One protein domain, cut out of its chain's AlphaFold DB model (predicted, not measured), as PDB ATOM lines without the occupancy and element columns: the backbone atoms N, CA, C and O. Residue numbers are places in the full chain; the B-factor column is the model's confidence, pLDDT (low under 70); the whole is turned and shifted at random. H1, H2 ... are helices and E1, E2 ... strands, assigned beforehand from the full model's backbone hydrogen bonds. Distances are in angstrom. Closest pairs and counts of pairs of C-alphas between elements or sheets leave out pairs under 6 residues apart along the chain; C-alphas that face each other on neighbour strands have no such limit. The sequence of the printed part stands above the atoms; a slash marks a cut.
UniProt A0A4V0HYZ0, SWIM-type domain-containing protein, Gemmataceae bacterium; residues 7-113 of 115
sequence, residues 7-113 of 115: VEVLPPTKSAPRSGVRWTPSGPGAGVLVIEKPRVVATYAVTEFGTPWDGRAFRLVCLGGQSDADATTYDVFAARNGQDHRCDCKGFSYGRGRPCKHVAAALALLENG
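AT A GLANCE: This is residues 7 to 113 of the 115 residues of the protein "SWIM-type domain-containing protein" of Gemmataceae bacterium (UniProt A0A4V0HYZ0). A strongly twisted sheet of six strands, E1 to E6, curls round one helix, H2, which sits in its hollow on one face. A short second helix, H1, lies away from the sheet, near H2. The printed part has 107 residues, and along it come E1, E2, E3, E4, E5, E6, H1 and H2. The sheet has the order E1 - E2 - E3 - E4 - E5 - E6 with its strands antiparallel, and the class is mixed, helices and strands. The whole is compact, with a radius of gyration of the C-alphas of 12.9 A, and rounded, spanning 37 by 32 by 29 A.

HOW THE PARTS SIT: E1, residues 7 to 10, is an edge strand and forms a hairpin with E2, residues 19 to 27, with N 8 and O 21 at 2.9 A. E2 and E3, residues 30 to 37, form a hairpin at 167 degrees, with N 22 and O 34 at 2.8 A. E3 and E4, residues 40 to 49, form the next hairpin, with N 33 and O 44 at 2.8 A. E4 and E5, residues 55 to 65, form a hairpin at 142 degrees, with N 47 and O 59 at 2.9 A; E5 bends by 52 degrees at residue 62. E5 and the other edge strand, E6, residues 73 to 79, form a hairpin, with N 58 and O 76 at 2.8 A. The six strands make a meander, each the antiparallel neighbour of the one before. Residues 76 to 77 of E6 also pair, antiparallel, with residues 86 to 87. H1, residues 90 to 94, is not on the sheet. H2, residues 101 to 111, is on the sheet, two layers with the helix on one face. The closest C-alphas of E6 and H2 are those of Val 76 and Val 103, 6.5 A apart; those of E2 and H2 are Val 21 and Ala 105, also 6.5 A apart. H1 and H2 are near each other, with 5 pairs of C-alphas within 10 A. In H1 and H2 every O i to N i+4 pair is within hydrogen-bond range.

IN THESE COORDINATES: E1 begins at C-alpha 7 (-45.858, 29.812, -47.861) and measures 9.6 A from first to last C-alpha. E2 measures 25.1 A, E3 22.4 A, E4 27.1 A, E5 28.4 A and E6 19.6 A. H1 measures 6.1 A. H2 measures 15.3 A and ends at C-alpha 111 (-41.841, 18.864, -41.874).

THE WHOLE: The two C-alphas farthest apart are those of Arg 39 and Pro 52, 37.3 A. The printed part has no cut, and no link is long. The mean pLDDT of the printed part is 80.5; it is under 70 at residues 10 to 18, 64 to 71 and 95 to 97.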
ATOM      1  N   VAL A   7     -44.712  29.367 -48.664       85.75
ATOM      2  CA  VAL A   7     -45.858  29.812 -47.861       85.75
ATOM      3  C   VAL A   7     -46.677  28.607 -47.441       85.75
ATOM      4  O   VAL A   7     -47.051  27.793 -48.282       85.75
ATOM      5  N   GLU A   8     -46.996  28.527 -46.156       81.38
ATOM      6  CA  GLU A   8     -47.867  27.494 -45.609       81.38
ATOM      7  C   GLU A   8     -48.901  28.095 -44.670       81.38
ATOM      8  O   GLU A   8     -48.637  29.026 -43.903       81.38
ATOM      9  N   VAL A   9     -50.113  27.553 -44.749       79.00
ATOM     10  CA  VAL A   9     -51.219  27.922 -43.874       79.00
ATOM     11  C   VAL A   9     -51.187  26.986 -42.673       79.00
ATOM     12  O   VAL A   9     -51.422  25.790 -42.803       79.00
ATOM     13  N   LEU A  10     -50.914  27.542 -41.494       68.44
ATOM     14  CA  LEU A  10     -50.929  26.787 -40.249       68.44
ATOM     15  C   LEU A  10     -52.373  26.456 -39.841       68.44
ATOM     16  O   LEU A  10     -53.260  27.309 -39.990       68.44
ATOM     17  N   PRO A  11     -52.617  25.267 -39.255       63.69
ATOM     18  CA  PRO A  11     -53.945  24.868 -38.818       63.69
ATOM     19  C   PRO A  11     -54.547  25.891 -37.839       63.69
ATOM     20  O   PRO A  11     -53.838  26.454 -36.994       63.69
ATOM     21  N   PRO A  12     -55.859  26.162 -37.943       64.88
ATOM     22  CA  PRO A  12     -56.517  27.174 -37.135       64.88
ATOM     23  C   PRO A  12     -56.466  26.793 -35.655       64.88
ATOM     24  O   PRO A  12     -56.824  25.686 -35.256       64.88
ATOM     25  N   THR A  13     -56.071  27.744 -34.812       62.84
ATOM     26  CA  THR A  13     -56.144  27.601 -33.352       62.84
ATOM     27  C   THR A  13     -57.253  28.487 -32.796       62.84
ATOM     28  O   THR A  13     -57.626  29.491 -33.404       62.84
ATOM     29  N   LYS A  14     -57.765  28.166 -31.598       56.81
ATOM     30  CA  LYS A  14     -58.837  28.933 -30.928       56.81
ATOM     31  C   LYS A  14     -58.539  30.441 -30.830       56.81
ATOM     32  O   LYS A  14     -59.459  31.249 -30.840       56.81
ATOM     33  N   SER A  15     -57.264  30.816 -30.736       57.69
ATOM     34  CA  SER A  15     -56.787  32.202 -30.646       57.69
ATOM     35  C   SER A  15     -56.266  32.779 -31.972       57.69
ATOM     36  O   SER A  15     -56.037  33.985 -32.053       57.69
ATOM     37  N   ALA A  16     -56.095  31.964 -33.014       59.88
ATOM     38  CA  ALA A  16     -55.707  32.400 -34.353       59.88
ATOM     39  C   ALA A  16     -56.421  31.531 -35.406       59.88
ATOM     40  O   ALA A  16     -55.885  30.503 -35.818       59.88
ATOM     41  N   PRO A  17     -57.628  31.929 -35.852       59.53
ATOM     42  CA  PRO A  17     -58.406  31.164 -36.831       59.53
ATOM     43  C   PRO A  17     -57.797  31.177 -38.241       59.53
ATOM     44  O   PRO A  17     -58.226  30.413 -39.097       59.53
ATOM     45  N   ARG A  18     -56.821  32.057 -38.503       65.88
ATOM     46  CA  ARG A  18     -56.029  32.097 -39.738       65.88
ATOM     47  C   ARG A  18     -54.589  32.407 -39.362       65.88
ATOM     48  O   ARG A  18     -54.301  33.525 -38.944       65.88
ATOM     49  N   SER A  19     -53.708  31.427 -39.465       74.31
ATOM     50  CA  SER A  19     -52.276  31.618 -39.254       74.31
ATOM     51  C   SER A  19     -51.517  31.087 -40.454       74.31
ATOM     52  O   SER A  19     -51.940  30.112 -41.062       74.31
ATOM     53  N   GLY A  20     -50.416  31.735 -40.801       84.12
ATOM     54  CA  GLY A  20     -49.557  31.308 -41.892       84.12
ATOM     55  C   GLY A  20     -48.100  31.578 -41.575       84.12
ATOM     56  O   GLY A  20     -47.778  32.415 -40.726       84.12
ATOM     57  N   VAL A  21     -47.230  30.852 -42.255       87.25
ATOM     58  CA  VAL A  21     -45.789  31.069 -42.239       87.25
ATOM     59  C   VAL A  21     -45.316  31.344 -43.653       87.25
ATOM     60  O   VAL A  21     -45.782  30.723 -44.607       87.25
ATOM     61  N   ARG A  22     -44.398  32.300 -43.790       89.50
ATOM     62  CA  ARG A  22     -43.649  32.529 -45.024       89.50
ATOM     63  C   ARG A  22     -42.173  32.352 -44.742       89.50
ATOM     64  O   ARG A  22     -41.668  32.930 -43.785       89.50
ATOM     65  N   TRP A  23     -41.496  31.575 -45.567       89.81
ATOM     66  CA  TRP A  23     -40.091  31.244 -45.408       89.81
ATOM     67  C   TRP A  23     -39.296  31.670 -46.628       89.81
ATOM     68  O   TRP A  23     -39.618  31.270 -47.743       89.81
ATOM     69  N   THR A  24     -38.235  32.435 -46.416       91.06
ATOM     70  CA  THR A  24     -37.296  32.839 -47.460       91.06
ATOM     71  C   THR A  24     -35.893  32.400 -47.037       91.06
ATOM     72  O   THR A  24     -35.292  33.062 -46.189       91.06
ATOM     73  N   PRO A  25     -35.345  31.299 -47.579       89.94
ATOM     74  CA  PRO A  25     -34.013  30.835 -47.222       89.94
ATOM     75  C   PRO A  25     -32.957  31.847 -47.680       89.94
ATOM     76  O   PRO A  25     -33.027  32.389 -48.783       89.94
ATOM     77  N   SER A  26     -31.966  32.099 -46.832       88.62
ATOM     78  CA  SER A  26     -30.803  32.948 -47.129       88.62
ATOM     79  C   SER A  26     -29.497  32.149 -47.195       88.62
ATOM     80  O   SER A  26     -28.502  32.656 -47.710       88.62
ATOM     81  N   GLY A  27     -29.505  30.897 -46.726       85.44
ATOM     82  CA  GLY A  27     -28.391  29.954 -46.794       85.44
ATOM     83  C   GLY A  27     -28.748  28.600 -46.161       85.44
ATOM     84  O   GLY A  27     -29.878  28.414 -45.707       85.44
ATOM     85  N   PRO A  28     -27.809  27.640 -46.114       83.06
ATOM     86  CA  PRO A  28     -28.018  26.367 -45.426       83.06
ATOM     87  C   PRO A  28     -28.347  26.599 -43.948       83.06
ATOM     88  O   PRO A  28     -27.586  27.271 -43.251       83.06
ATOM     89  N   GLY A  29     -29.489  26.087 -43.483       85.31
ATOM     90  CA  GLY A  29     -29.933  26.271 -42.100       85.31
ATOM     91  C   GLY A  29     -30.298  27.716 -41.735       85.31
ATOM     92  O   GLY A  29     -30.450  28.015 -40.557       85.31
ATOM     93  N   ALA A  30     -30.423  28.644 -42.691       90.44
ATOM     94  CA  ALA A  30     -30.676  30.053 -42.390       90.44
ATOM     95  C   ALA A  30     -31.666  30.703 -43.361       90.44
ATOM     96  O   ALA A  30     -31.713  30.389 -44.553       90.44
ATOM     97  N   GLY A  31     -32.454  31.650 -42.861       90.88
ATOM     98  CA  GLY A  31     -33.454  32.344 -43.665       90.88
ATOM     99  C   GLY A  31     -34.275  33.355 -42.888       90.88
ATOM    100  O   GLY A  31     -34.012  33.653 -41.727       90.88
ATOM    101  N   VAL A  32     -35.280  33.908 -43.549       90.94
ATOM    102  CA  VAL A  32     -36.250  34.829 -42.967       90.94
ATOM    103  C   VAL A  32     -37.590  34.117 -42.865       90.94
ATOM    104  O   VAL A  32     -38.131  33.634 -43.857       90.94
ATOM    105  N   LEU A  33     -38.131  34.078 -41.654       90.44
ATOM    106  CA  LEU A  33     -39.433  33.523 -41.327       90.44
ATOM    107  C   LEU A  33     -40.394  34.655 -40.968       90.44
ATOM    108  O   LEU A  33     -40.181  35.387 -40.003       90.44
ATOM    109  N   VAL A  34     -41.496  34.762 -41.695       90.12
ATOM    110  CA  VAL A  34     -42.611  35.647 -41.361       90.12
ATOM    111  C   VAL A  34     -43.740  34.799 -40.802       90.12
ATOM    112  O   VAL A  34     -44.235  33.900 -41.474       90.12
ATOM    113  N   ILE A  35     -44.163  35.091 -39.576       87.31
ATOM    114  CA  ILE A  35     -45.326  34.462 -38.949       87.31
ATOM    115  C   ILE A  35     -46.490  35.445 -39.031       87.31
ATOM    116  O   ILE A  35     -46.470  36.507 -38.402       87.31
ATOM    117  N   GLU A  36     -47.524  35.071 -39.777       84.75
ATOM    118  CA  GLU A  36     -48.730  35.865 -39.976       84.75
ATOM    119  C   GLU A  36     -49.867  35.319 -39.109       84.75
ATOM    120  O   GLU A  36     -50.230  34.143 -39.167       84.75
ATOM    121  N   LYS A  37     -50.448  36.191 -38.289       79.69
ATOM    122  CA  LYS A  37     -51.692  35.968 -37.546       79.69
ATOM    123  C   LYS A  37     -52.682  37.074 -37.912       79.69
ATOM    124  O   LYS A  37     -52.253  38.139 -38.351       79.69
ATOM    125  N   PRO A  38     -53.993  36.918 -37.647       73.31
ATOM    126  CA  PRO A  38     -55.011  37.840 -38.161       73.31
ATOM    127  C   PRO A  38     -54.845  39.299 -37.711       73.31
ATOM    128  O   PRO A  38     -55.439  40.190 -38.301       73.31
ATOM    129  N   ARG A  39     -54.085  39.542 -36.634       73.44
ATOM    130  CA  ARG A  39     -53.850  40.872 -36.051       73.44
ATOM    131  C   ARG A  39     -52.374  41.215 -35.860       73.44
ATOM    132  O   ARG A  39     -52.073  42.306 -35.400       73.44
ATOM    133  N   VAL A  40     -51.469  40.274 -36.126       78.81
ATOM    134  CA  VAL A  40     -50.045  40.426 -35.809       78.81
ATOM    135  C   VAL A  40     -49.235  39.741 -36.891       78.81
ATOM    136  O   VAL A  40     -49.406  38.547 -37.127       78.81
ATOM    137  N   VAL A  41     -48.322  40.490 -37.494       83.56
ATOM    138  CA  VAL A  41     -47.274  39.962 -38.364       83.56
ATOM    139  C   VAL A  41     -45.951  40.165 -37.644       83.56
ATOM    140  O   VAL A  41     -45.692  41.249 -37.117       83.56
ATOM    141  N   ALA A  42     -45.144  39.113 -37.575       86.56
ATOM    142  CA  ALA A  42     -43.819  39.172 -36.978       86.56
ATOM    143  C   ALA A  42     -42.802  38.517 -37.907       86.56
ATOM    144  O   ALA A  42     -43.016  37.397 -38.375       86.56
ATOM    145  N   THR A  43     -41.704  39.223 -38.146       89.06
ATOM    146  CA  THR A  43     -40.620  38.791 -39.025       89.06
ATOM    147  C   THR A  43     -39.412  38.418 -38.186       89.06
ATOM    148  O   THR A  43     -38.973  39.200 -37.342       89.06
ATOM    149  N   TYR A  44     -38.854  37.242 -38.440       90.12
ATOM    150  CA  TYR A  44     -37.714  36.686 -37.728       90.12
ATOM    151  C   TYR A  44     -36.614  36.291 -38.717       90.12
ATOM    152  O   TYR A  44     -36.889  35.627 -39.711       90.12
ATOM    153  N   ALA A  45     -35.365  36.655 -38.442       90.94
ATOM    154  CA  ALA A  45     -34.212  35.969 -39.009       90.94
ATOM    155  C   ALA A  45     -34.023  34.656 -38.251       90.94
ATOM    156  O   ALA A  45     -33.970  34.663 -37.024       90.94
ATOM    157  N   VAL A  46     -33.943  33.545 -38.968       92.62
ATOM    158  CA  VAL A  46     -33.756  32.208 -38.415       92.62
ATOM    159  C   VAL A  46     -32.373  31.722 -38.793       92.62
ATOM    160  O   VAL A  46     -32.009  31.760 -39.968       92.62
ATOM    161  N   THR A  47     -31.638  31.230 -37.805       93.00
ATOM    162  CA  THR A  47     -30.340  30.591 -38.005       93.00
ATOM    163  C   THR A  47     -30.295  29.304 -37.201       93.00
ATOM    164  O   THR A  47     -30.468  29.318 -35.984       93.00
ATOM    165  N   GLU A  48     -30.058  28.191 -37.873       92.69
ATOM    166  CA  GLU A  48     -29.780  26.912 -37.250       92.69
ATOM    167  C   GLU A  48     -28.399  26.931 -36.598       92.69
ATOM    168  O   GLU A  48     -27.429  27.452 -37.154       92.69
ATOM    169  N   PHE A  49     -28.303  26.335 -35.417       89.56
ATOM    170  CA  PHE A  49     -27.034  26.102 -34.751       89.56
ATOM    171  C   PHE A  49     -26.939  24.654 -34.272       89.56
ATOM    172  O   PHE A  49     -27.928  24.029 -33.889       89.56
ATOM    173  N   GLY A  50     -25.721  24.112 -34.304       87.06
ATOM    174  CA  GLY A  50     -25.457  22.746 -33.869       87.06
ATOM    175  C   GLY A  50     -25.678  22.585 -32.366       87.06
ATOM    176  O   GLY A  50     -25.268  23.437 -31.575       87.06
ATOM    177  N   THR A  51     -26.289  21.468 -31.968       86.00
ATOM    178  CA  THR A  51     -26.438  21.091 -30.556       86.00
ATOM    179  C   THR A  51     -26.056  19.630 -30.353       86.00
ATOM    180  O   THR A  51     -26.191  18.839 -31.283       86.00
ATOM    181  N   PRO A  52     -25.610  19.247 -29.146       85.69
ATOM    182  CA  PRO A  52     -25.354  17.848 -28.813       85.69
ATOM    183  C   PRO A  52     -26.641  17.037 -28.554       85.69
ATOM    184  O   PRO A  52     -26.554  15.859 -28.223       85.69
ATOM    185  N   TRP A  53     -27.824  17.654 -28.638       85.62
ATOM    186  CA  TRP A  53     -29.107  17.001 -28.377       85.62
ATOM    187  C   TRP A  53     -29.695  16.370 -29.643       85.62
ATOM    188  O   TRP A  53     -29.407  16.804 -30.754       85.62
ATOM    189  N   ASP A  54     -30.562  15.367 -29.471       85.31
ATOM    190  CA  ASP A  54     -31.236  14.684 -30.584       85.31
ATOM    191  C   ASP A  54     -32.377  15.547 -31.157       85.31
ATOM    192  O   ASP A  54     -33.551  15.439 -30.779       85.31
ATOM    193  N   GLY A  55     -32.009  16.480 -32.034       86.56
ATOM    194  CA  GLY A  55     -32.913  17.436 -32.658       86.56
ATOM    195  C   GLY A  55     -32.173  18.544 -33.401       86.56
ATOM    196  O   GLY A  55     -30.961  18.480 -33.607       86.56
ATOM    197  N   ARG A  56     -32.915  19.580 -33.795       89.88
ATOM    198  CA  ARG A  56     -32.370  20.781 -34.448       89.88
ATOM    199  C   ARG A  56     -32.703  22.010 -33.619       89.88
ATOM    200  O   ARG A  56     -33.804  22.109 -33.073       89.88
ATOM    201  N   ALA A  57     -31.754  22.932 -33.503       90.94
ATOM    202  CA  ALA A  57     -31.956  24.171 -32.772       90.94
ATOM    203  C   ALA A  57     -31.826  25.376 -33.684       90.94
ATOM    204  O   ALA A  57     -30.952  25.443 -34.544       90.94
ATOM    205  N   PHE A  58     -32.703  26.339 -33.454       92.44
ATOM    206  CA  PHE A  58     -32.846  27.528 -34.261       92.44
ATOM    207  C   PHE A  58     -32.850  28.743 -33.360       92.44
ATOM    208  O   PHE A  58     -33.542  28.785 -32.343       92.44
ATOM    209  N   ARG A  59     -32.106  29.757 -33.769       92.62
ATOM    210  CA  ARG A  59     -32.153  31.086 -33.187       92.62
ATOM    211  C   ARG A  59     -33.020  31.970 -34.065       92.62
ATOM    212  O   ARG A  59     -32.732  32.130 -35.248       92.62
ATOM    213  N   LEU A  60     -34.072  32.536 -33.488       91.31
ATOM    214  CA  LEU A  60     -35.013  33.437 -34.140       91.31
ATOM    215  C   LEU A  60     -34.790  34.859 -33.629       91.31
ATOM    216  O   LEU A  60     -35.136  35.173 -32.493       91.31
ATOM    217  N   VAL A  61     -34.268  35.739 -34.473       90.12
ATOM    218  CA  VAL A  61     -34.077  37.161 -34.168       90.12
ATOM    219  C   VAL A  61     -35.203  37.967 -34.808       90.12
ATOM    220  O   VAL A  61     -35.334  37.985 -36.026       90.12
ATOM    221  N   CYS A  62     -36.035  38.633 -34.012       87.81
ATOM    222  CA  CYS A  62     -37.104  39.507 -34.485       87.81
ATOM    223  C   CYS A  62     -36.511  40.703 -35.249       87.81
ATOM    224  O   CYS A  62     -35.841  41.549 -34.660       87.81
ATOM    225  N   LEU A  63     -36.771  40.777 -36.555       83.31
ATOM    226  CA  LEU A  63     -36.338  41.875 -37.428       83.31
ATOM    227  C   LEU A  63     -37.363  43.015 -37.496       83.31
ATOM    228  O   LEU A  63     -37.046  44.108 -37.959       83.31
ATOM    229  N   GLY A  64     -38.603  42.765 -37.073       68.44
ATOM    230  CA  GLY A  64     -39.672  43.755 -37.105       68.44
ATOM    231  C   GLY A  64     -41.059  43.142 -36.931       68.44
ATOM    232  O   GLY A  64     -41.286  41.964 -37.213       68.44
ATOM    233  N   GLY A  65     -41.993  43.966 -36.459       61.16
ATOM    234  CA  GLY A  65     -43.363  43.571 -36.135       61.16
ATOM    235  C   GLY A  65     -43.690  43.780 -34.658       61.16
ATOM    236  O   GLY A  65     -42.807  43.960 -33.822       61.16
ATOM    237  N   GLN A  66     -44.981  43.768 -34.332       56.62
ATOM    238  CA  GLN A  66     -45.483  43.934 -32.968       56.62
ATOM    239  C   GLN A  66     -45.276  42.630 -32.180       56.62
ATOM    240  O   GLN A  66     -46.208  41.869 -31.922       56.62
ATOM    241  N   SER A  67     -44.021  42.315 -31.874       51.31
ATOM    242  CA  SER A  67     -43.634  41.253 -30.948       51.31
ATOM    243  C   SER A  67     -43.072  41.925 -29.699       51.31
ATOM    244  O   SER A  67     -42.338  42.897 -29.835       51.31
ATOM    245  N   ASP A  68     -43.476  41.440 -28.522       50.44
ATOM    246  CA  ASP A  68     -43.131  41.950 -27.185       50.44
ATOM    247  C   ASP A  68     -41.799  42.720 -27.132       50.44
ATOM    248  O   ASP A  68     -40.745  42.164 -27.437       50.44
ATOM    249  N   ALA A  69     -41.867  43.987 -26.713       50.88
ATOM    250  CA  ALA A  69     -40.790  44.981 -26.764       50.88
ATOM    251  C   ALA A  69     -39.504  44.630 -25.980       50.88
ATOM    252  O   ALA A  69     -38.532  45.374 -26.061       50.88
ATOM    253  N   ASP A  70     -39.477  43.510 -25.253       53.44
ATOM    254  CA  ASP A  70     -38.368  43.134 -24.364       53.44
ATOM    255  C   ASP A  70     -37.415  42.080 -24.942       53.44
ATOM    256  O   ASP A  70     -36.275  41.982 -24.497       53.44
ATOM    257  N   ALA A  71     -37.868  41.243 -25.882       58.03
ATOM    258  CA  ALA A  71     -37.079  40.108 -26.362       58.03
ATOM    259  C   ALA A  71     -37.016  40.093 -27.890       58.03
ATOM    260  O   ALA A  71     -37.961  39.706 -28.585       58.03
ATOM    261  N   THR A  72     -35.863  40.519 -28.398       76.06
ATOM    262  CA  THR A  72     -35.509  40.544 -29.820       76.06
ATOM    263  C   THR A  72     -35.013  39.199 -30.334       76.06
ATOM    264  O   THR A  72     -34.963  39.024 -31.543       76.06
ATOM    265  N   THR A  73     -34.694  38.242 -29.463       86.06
ATOM    266  CA  THR A  73     -34.139  36.936 -29.846       86.06
ATOM    267  C   THR A  73     -34.818  35.818 -29.064       86.06
ATOM    268  O   THR A  73     -35.091  35.990 -27.879       86.06
ATOM    269  N   TYR A  74     -35.077  34.699 -29.739       88.56
ATOM    270  CA  TYR A  74     -35.682  33.494 -29.182       88.56
ATOM    271  C   TYR A  74     -34.935  32.250 -29.664       88.56
ATOM    272  O   TYR A  74     -34.800  32.049 -30.871       88.56
ATOM    273  N   ASP A  75     -34.500  31.396 -28.749       90.38
ATOM    274  CA  ASP A  75     -33.941  30.085 -29.058       90.38
ATOM    275  C   ASP A  75     -35.049  29.013 -29.022       90.38
ATOM    276  O   ASP A  75     -35.809  28.862 -28.057       90.38
ATOM    277  N   VAL A  76     -35.162  28.266 -30.121       90.56
ATOM    278  CA  VAL A  76     -36.159  27.217 -30.346       90.56
ATOM    279  C   VAL A  76     -35.444  25.902 -30.604       90.56
ATOM    280  O   VAL A  76     -34.621  25.797 -31.507       90.56
ATOM    281  N   PHE A  77     -35.794  24.877 -29.842       90.69
ATOM    282  CA  PHE A  77     -35.313  23.519 -30.028       90.69
ATOM    283  C   PHE A  77     -36.450  22.626 -30.516       90.69
ATOM    284  O   PHE A  77     -37.476  22.479 -29.845       90.69
ATOM    285  N   ALA A  78     -36.254  22.007 -31.674       88.94
ATOM    286  CA  ALA A  78     -37.138  20.997 -32.222       88.94
ATOM    287  C   ALA A  78     -36.521  19.610 -31.992       88.94
ATOM    288  O   ALA A  78     -35.664  19.161 -32.755       88.94
ATOM    289  N   ALA A  79     -36.952  18.936 -30.923       86.88
ATOM    290  CA  ALA A  79     -36.574  17.554 -30.647       86.88
ATOM    291  C   ALA A  79     -37.031  16.601 -31.764       86.88
ATOM    292  O   ALA A  79     -38.144  16.723 -32.278       86.88
ATOM    293  N   ARG A  80     -36.204  15.603 -32.092       83.25
ATOM    294  CA  ARG A  80     -36.536  14.590 -33.108       83.25
ATOM    295  C   ARG A  80     -37.675  13.659 -32.682       83.25
ATOM    296  O   ARG A  80     -38.362  13.091 -33.523       83.25
ATOM    297  N   ASN A  81     -37.897  13.521 -31.378       81.94
ATOM    298  CA  ASN A  81     -38.934  12.663 -30.811       81.94
ATOM    299  C   ASN A  81     -40.370  13.210 -30.957       81.94
ATOM    300  O   ASN A  81     -41.311  12.566 -30.494       81.94
ATOM    301  N   GLY A  82     -40.539  14.390 -31.568       73.75
ATOM    302  CA  GLY A  82     -41.844  14.987 -31.866       73.75
ATOM    303  C   GLY A  82     -42.622  15.493 -30.648       73.75
ATOM    304  O   GLY A  82     -43.807  15.793 -30.772       73.75
ATOM    305  N   GLN A  83     -42.003  15.543 -29.462       74.69
ATOM    306  CA  GLN A  83     -42.692  15.914 -28.217       74.69
ATOM    307  C   GLN A  83     -41.906  16.920 -27.371       74.69
ATOM    308  O   GLN A  83     -42.493  17.879 -26.870       74.69
ATOM    309  N   ASP A  84     -40.585  16.769 -27.250       81.88
ATOM    310  CA  ASP A  84     -39.757  17.592 -26.355       81.88
ATOM    311  C   ASP A  84     -39.291  18.911 -26.990       81.88
ATOM    312  O   ASP A  84     -38.162  19.374 -26.795       81.88
ATOM    313  N   HIS A  85     -40.165  19.547 -27.768       85.81
ATOM    314  CA  HIS A  85     -39.873  20.850 -28.350       85.81
ATOM    315  C   HIS A  85     -39.829  21.924 -27.262       85.81
ATOM    316  O   HIS A  85     -40.717  22.009 -26.407       85.81
ATOM    317  N   ARG A  86     -38.809  22.782 -27.306       87.12
ATOM    318  CA  ARG A  86     -38.631  23.869 -26.339       87.12
ATOM    319  C   ARG A  86     -38.502  25.204 -27.042       87.12
ATOM    320  O   ARG A  86     -37.944  25.303 -28.126       87.12
ATOM    321  N   CYS A  87     -39.013  26.241 -26.400       87.25
ATOM    322  CA  CYS A  87     -38.783  27.616 -26.803       87.25
ATOM    323  C   CYS A  87     -38.640  28.470 -25.549       87.25
ATOM    324  O   CYS A  87     -39.347  28.252 -24.563       87.25
ATOM    325  N   ASP A  88     -37.727  29.427 -25.589       85.62
ATOM    326  CA  ASP A  88     -37.487  30.391 -24.513       85.62
ATOM    327  C   ASP A  88     -38.525  31.531 -24.458       85.62
ATOM    328  O   ASP A  88     -38.489  32.377 -23.562       85.62
ATOM    329  N   CYS A  89     -39.479  31.575 -25.394       81.62
ATOM    330  CA  CYS A  89     -40.439  32.662 -25.446       81.62
ATOM    331  C   CYS A  89     -41.424  32.608 -24.270       81.62
ATOM    332  O   CYS A  89     -41.912  31.547 -23.865       81.62
ATOM    333  N   LYS A  90     -41.824  33.790 -23.777       76.94
ATOM    334  CA  LYS A  90     -42.842  33.933 -22.720       76.94
ATOM    335  C   LYS A  90     -44.122  33.144 -23.043       76.94
ATOM    336  O   LYS A  90     -44.736  32.568 -22.153       76.94
ATOM    337  N   GLY A  91     -44.504  33.068 -24.323       71.50
ATOM    338  CA  GLY A  91     -45.668  32.303 -24.778       71.50
ATOM    339  C   GLY A  91     -45.579  30.796 -24.506       71.50
ATOM    340  O   GLY A  91     -46.605  30.182 -24.221       71.50
ATOM    341  N   PHE A  92     -44.382  30.207 -24.547       75.56
ATOM    342  CA  PHE A  92     -44.163  28.808 -24.175       75.56
ATOM    343  C   PHE A  92     -44.220  28.628 -22.652       75.56
ATOM    344  O   PHE A  92     -44.944  27.757 -22.162       75.56
ATOM    345  N   SER A  93     -43.560  29.518 -21.902       77.88
ATOM    346  CA  SER A  93     -43.578  29.526 -20.431       77.88
ATOM    347  C   SER A  93     -44.997  29.655 -19.865       77.88
ATOM    348  O   SER A  93     -45.390  28.893 -18.981       77.88
ATOM    349  N   TYR A  94     -45.811  30.560 -20.416       74.81
ATOM    350  CA  TYR A  94     -47.218  30.713 -20.026       74.81
ATOM    351  C   TYR A  94     -48.116  29.586 -20.555       74.81
ATOM    352  O   TYR A  94     -49.141  29.272 -19.950       74.81
ATOM    353  N   GLY A  95     -47.737  28.956 -21.670       68.31
ATOM    354  CA  GLY A  95     -48.509  27.913 -22.344       68.31
ATOM    355  C   GLY A  95     -48.502  26.545 -21.657       68.31
ATOM    356  O   GLY A  95     -49.190  25.648 -22.145       68.31
ATOM    357  N   ARG A  96     -47.751  26.367 -20.555       67.25
ATOM    358  CA  ARG A  96     -47.609  25.096 -19.808       67.25
ATOM    359  C   ARG A  96     -47.305  23.891 -20.716       67.25
ATOM    360  O   ARG A  96     -47.973  22.867 -20.630       67.25
ATOM    361  N   GLY A  97     -46.327  24.029 -21.611       63.53
ATOM    362  CA  GLY A  97     -45.899  22.946 -22.509       63.53
ATOM    363  C   GLY A  97     -46.679  22.841 -23.824       63.53
ATOM    364  O   GLY A  97     -46.462  21.908 -24.589       63.53
ATOM    365  N   ARG A  98     -47.569  23.794 -24.134       70.88
ATOM    366  CA  ARG A  98     -48.154  23.895 -25.480       70.88
ATOM    367  C   ARG A  98     -47.142  24.483 -26.473       70.88
ATOM    368  O   ARG A  98     -46.482  25.467 -26.128       70.88
ATOM    369  N   PRO A  99     -47.063  23.962 -27.713       72.06
ATOM    370  CA  PRO A  99     -46.186  24.516 -28.734       72.06
ATOM    371  C   PRO A  99     -46.567  25.972 -29.018       72.06
ATOM    372  O   PRO A  99     -47.718  26.301 -29.321       72.06
ATOM    373  N   CYS A 100     -45.594  26.867 -28.862       84.12
ATOM    374  CA  CYS A 100     -45.777  28.282 -29.144       84.12
ATOM    375  C   CYS A 100     -45.762  28.533 -30.663       84.12
ATOM    376  O   CYS A 100     -45.463  27.645 -31.460       84.12
ATOM    377  N   LYS A 101     -46.045  29.777 -31.077       82.25
ATOM    378  CA  LYS A 101     -46.021  30.163 -32.501       82.25
ATOM    379  C   LYS A 101     -44.668  29.884 -33.170       82.25
ATOM    380  O   LYS A 101     -44.639  29.560 -34.346       82.25
ATOM    381  N   HIS A 102     -43.574  30.008 -32.417       85.69
ATOM    382  CA  HIS A 102     -42.219  29.796 -32.914       85.69
ATOM    383  C   HIS A 102     -41.913  28.314 -33.116       85.69
ATOM    384  O   HIS A 102     -41.396  27.954 -34.164       85.69
ATOM    385  N   VAL A 103     -42.308  27.456 -32.166       87.00
ATOM    386  CA  VAL A 103     -42.191  25.995 -32.302       87.00
ATOM    387  C   VAL A 103     -43.037  25.505 -33.469       87.00
ATOM    388  O   VAL A 103     -42.523  24.803 -34.324       87.00
ATOM    389  N   ALA A 104     -44.307  25.917 -33.549       85.06
ATOM    390  CA  ALA A 104     -45.185  25.517 -34.648       85.06
ATOM    391  C   ALA A 104     -44.616  25.921 -36.016       85.06
ATOM    392  O   ALA A 104     -44.668  25.139 -36.957       85.06
ATOM    393  N   ALA A 105     -44.034  27.120 -36.118       85.62
ATOM    394  CA  ALA A 105     -43.389  27.555 -37.347       85.62
ATOM    395  C   ALA A 105     -42.109  26.760 -37.647       85.62
ATOM    396  O   ALA A 105     -41.936  26.326 -38.775       85.62
ATOM    397  N   ALA A 106     -41.239  26.523 -36.659       87.12
ATOM    398  CA  ALA A 106     -40.023  25.730 -36.849       87.12
ATOM    399  C   ALA A 106     -40.334  24.282 -37.265       87.12
ATOM    400  O   ALA A 106     -39.668  23.746 -38.145       87.12
ATOM    401  N   LEU A 107     -41.366  23.671 -36.679       86.50
ATOM    402  CA  LEU A 107     -41.833  22.342 -37.074       86.50
ATOM    403  C   LEU A 107     -42.355  22.332 -38.505       86.50
ATOM    404  O   LEU A 107     -41.938  21.476 -39.270       86.50
ATOM    405  N   ALA A 108     -43.158  23.320 -38.896       86.00
ATOM    406  CA  ALA A 108     -43.629  23.446 -40.270       86.00
ATOM    407  C   ALA A 108     -42.461  23.546 -41.276       86.00
ATOM    408  O   ALA A 108     -42.462  22.858 -42.295       86.00
ATOM    409  N   LEU A 109     -41.413  24.323 -40.965       85.81
ATOM    410  CA  LEU A 109     -40.212  24.398 -41.813       85.81
ATOM    411  C   LEU A 109     -39.512  23.037 -41.959       85.81
ATOM    412  O   LEU A 109     -39.059  22.694 -43.053       85.81
ATOM    413  N   LEU A 110     -39.421  22.279 -40.863       86.31
ATOM    414  CA  LEU A 110     -38.793  20.959 -40.822       86.31
ATOM    415  C   LEU A 110     -39.611  19.893 -41.552       86.31
ATOM    416  O   LEU A 110     -39.059  19.139 -42.348       86.31
ATOM    417  N   GLU A 111     -40.913  19.834 -41.285       85.44
ATOM    418  CA  GLU A 111     -41.841  18.864 -41.874       85.44
ATOM    419  C   GLU A 111     -41.940  19.037 -43.393       85.44
ATOM    420  O   GLU A 111     -42.017  18.048 -44.120       85.44
ATOM    421  N   ASN A 112     -41.849  20.276 -43.885       82.12
ATOM    422  CA  ASN A 112     -41.840  20.573 -45.316       82.12
ATOM    423  C   ASN A 112     -40.447  20.501 -45.970       82.12
ATOM    424  O   ASN A 112     -40.333  20.684 -47.184       82.12
ATOM    425  N   GLY A 113     -39.382  20.246 -45.198       82.06
ATOM    426  CA  GLY A 113     -38.010  20.159 -45.712       82.06
ATOM    427  C   GLY A 113     -37.483  21.471 -46.302       82.06
ATOM    428  O   GLY A 113     -36.690  21.457 -47.244       82.06
TER     429      GLY A 113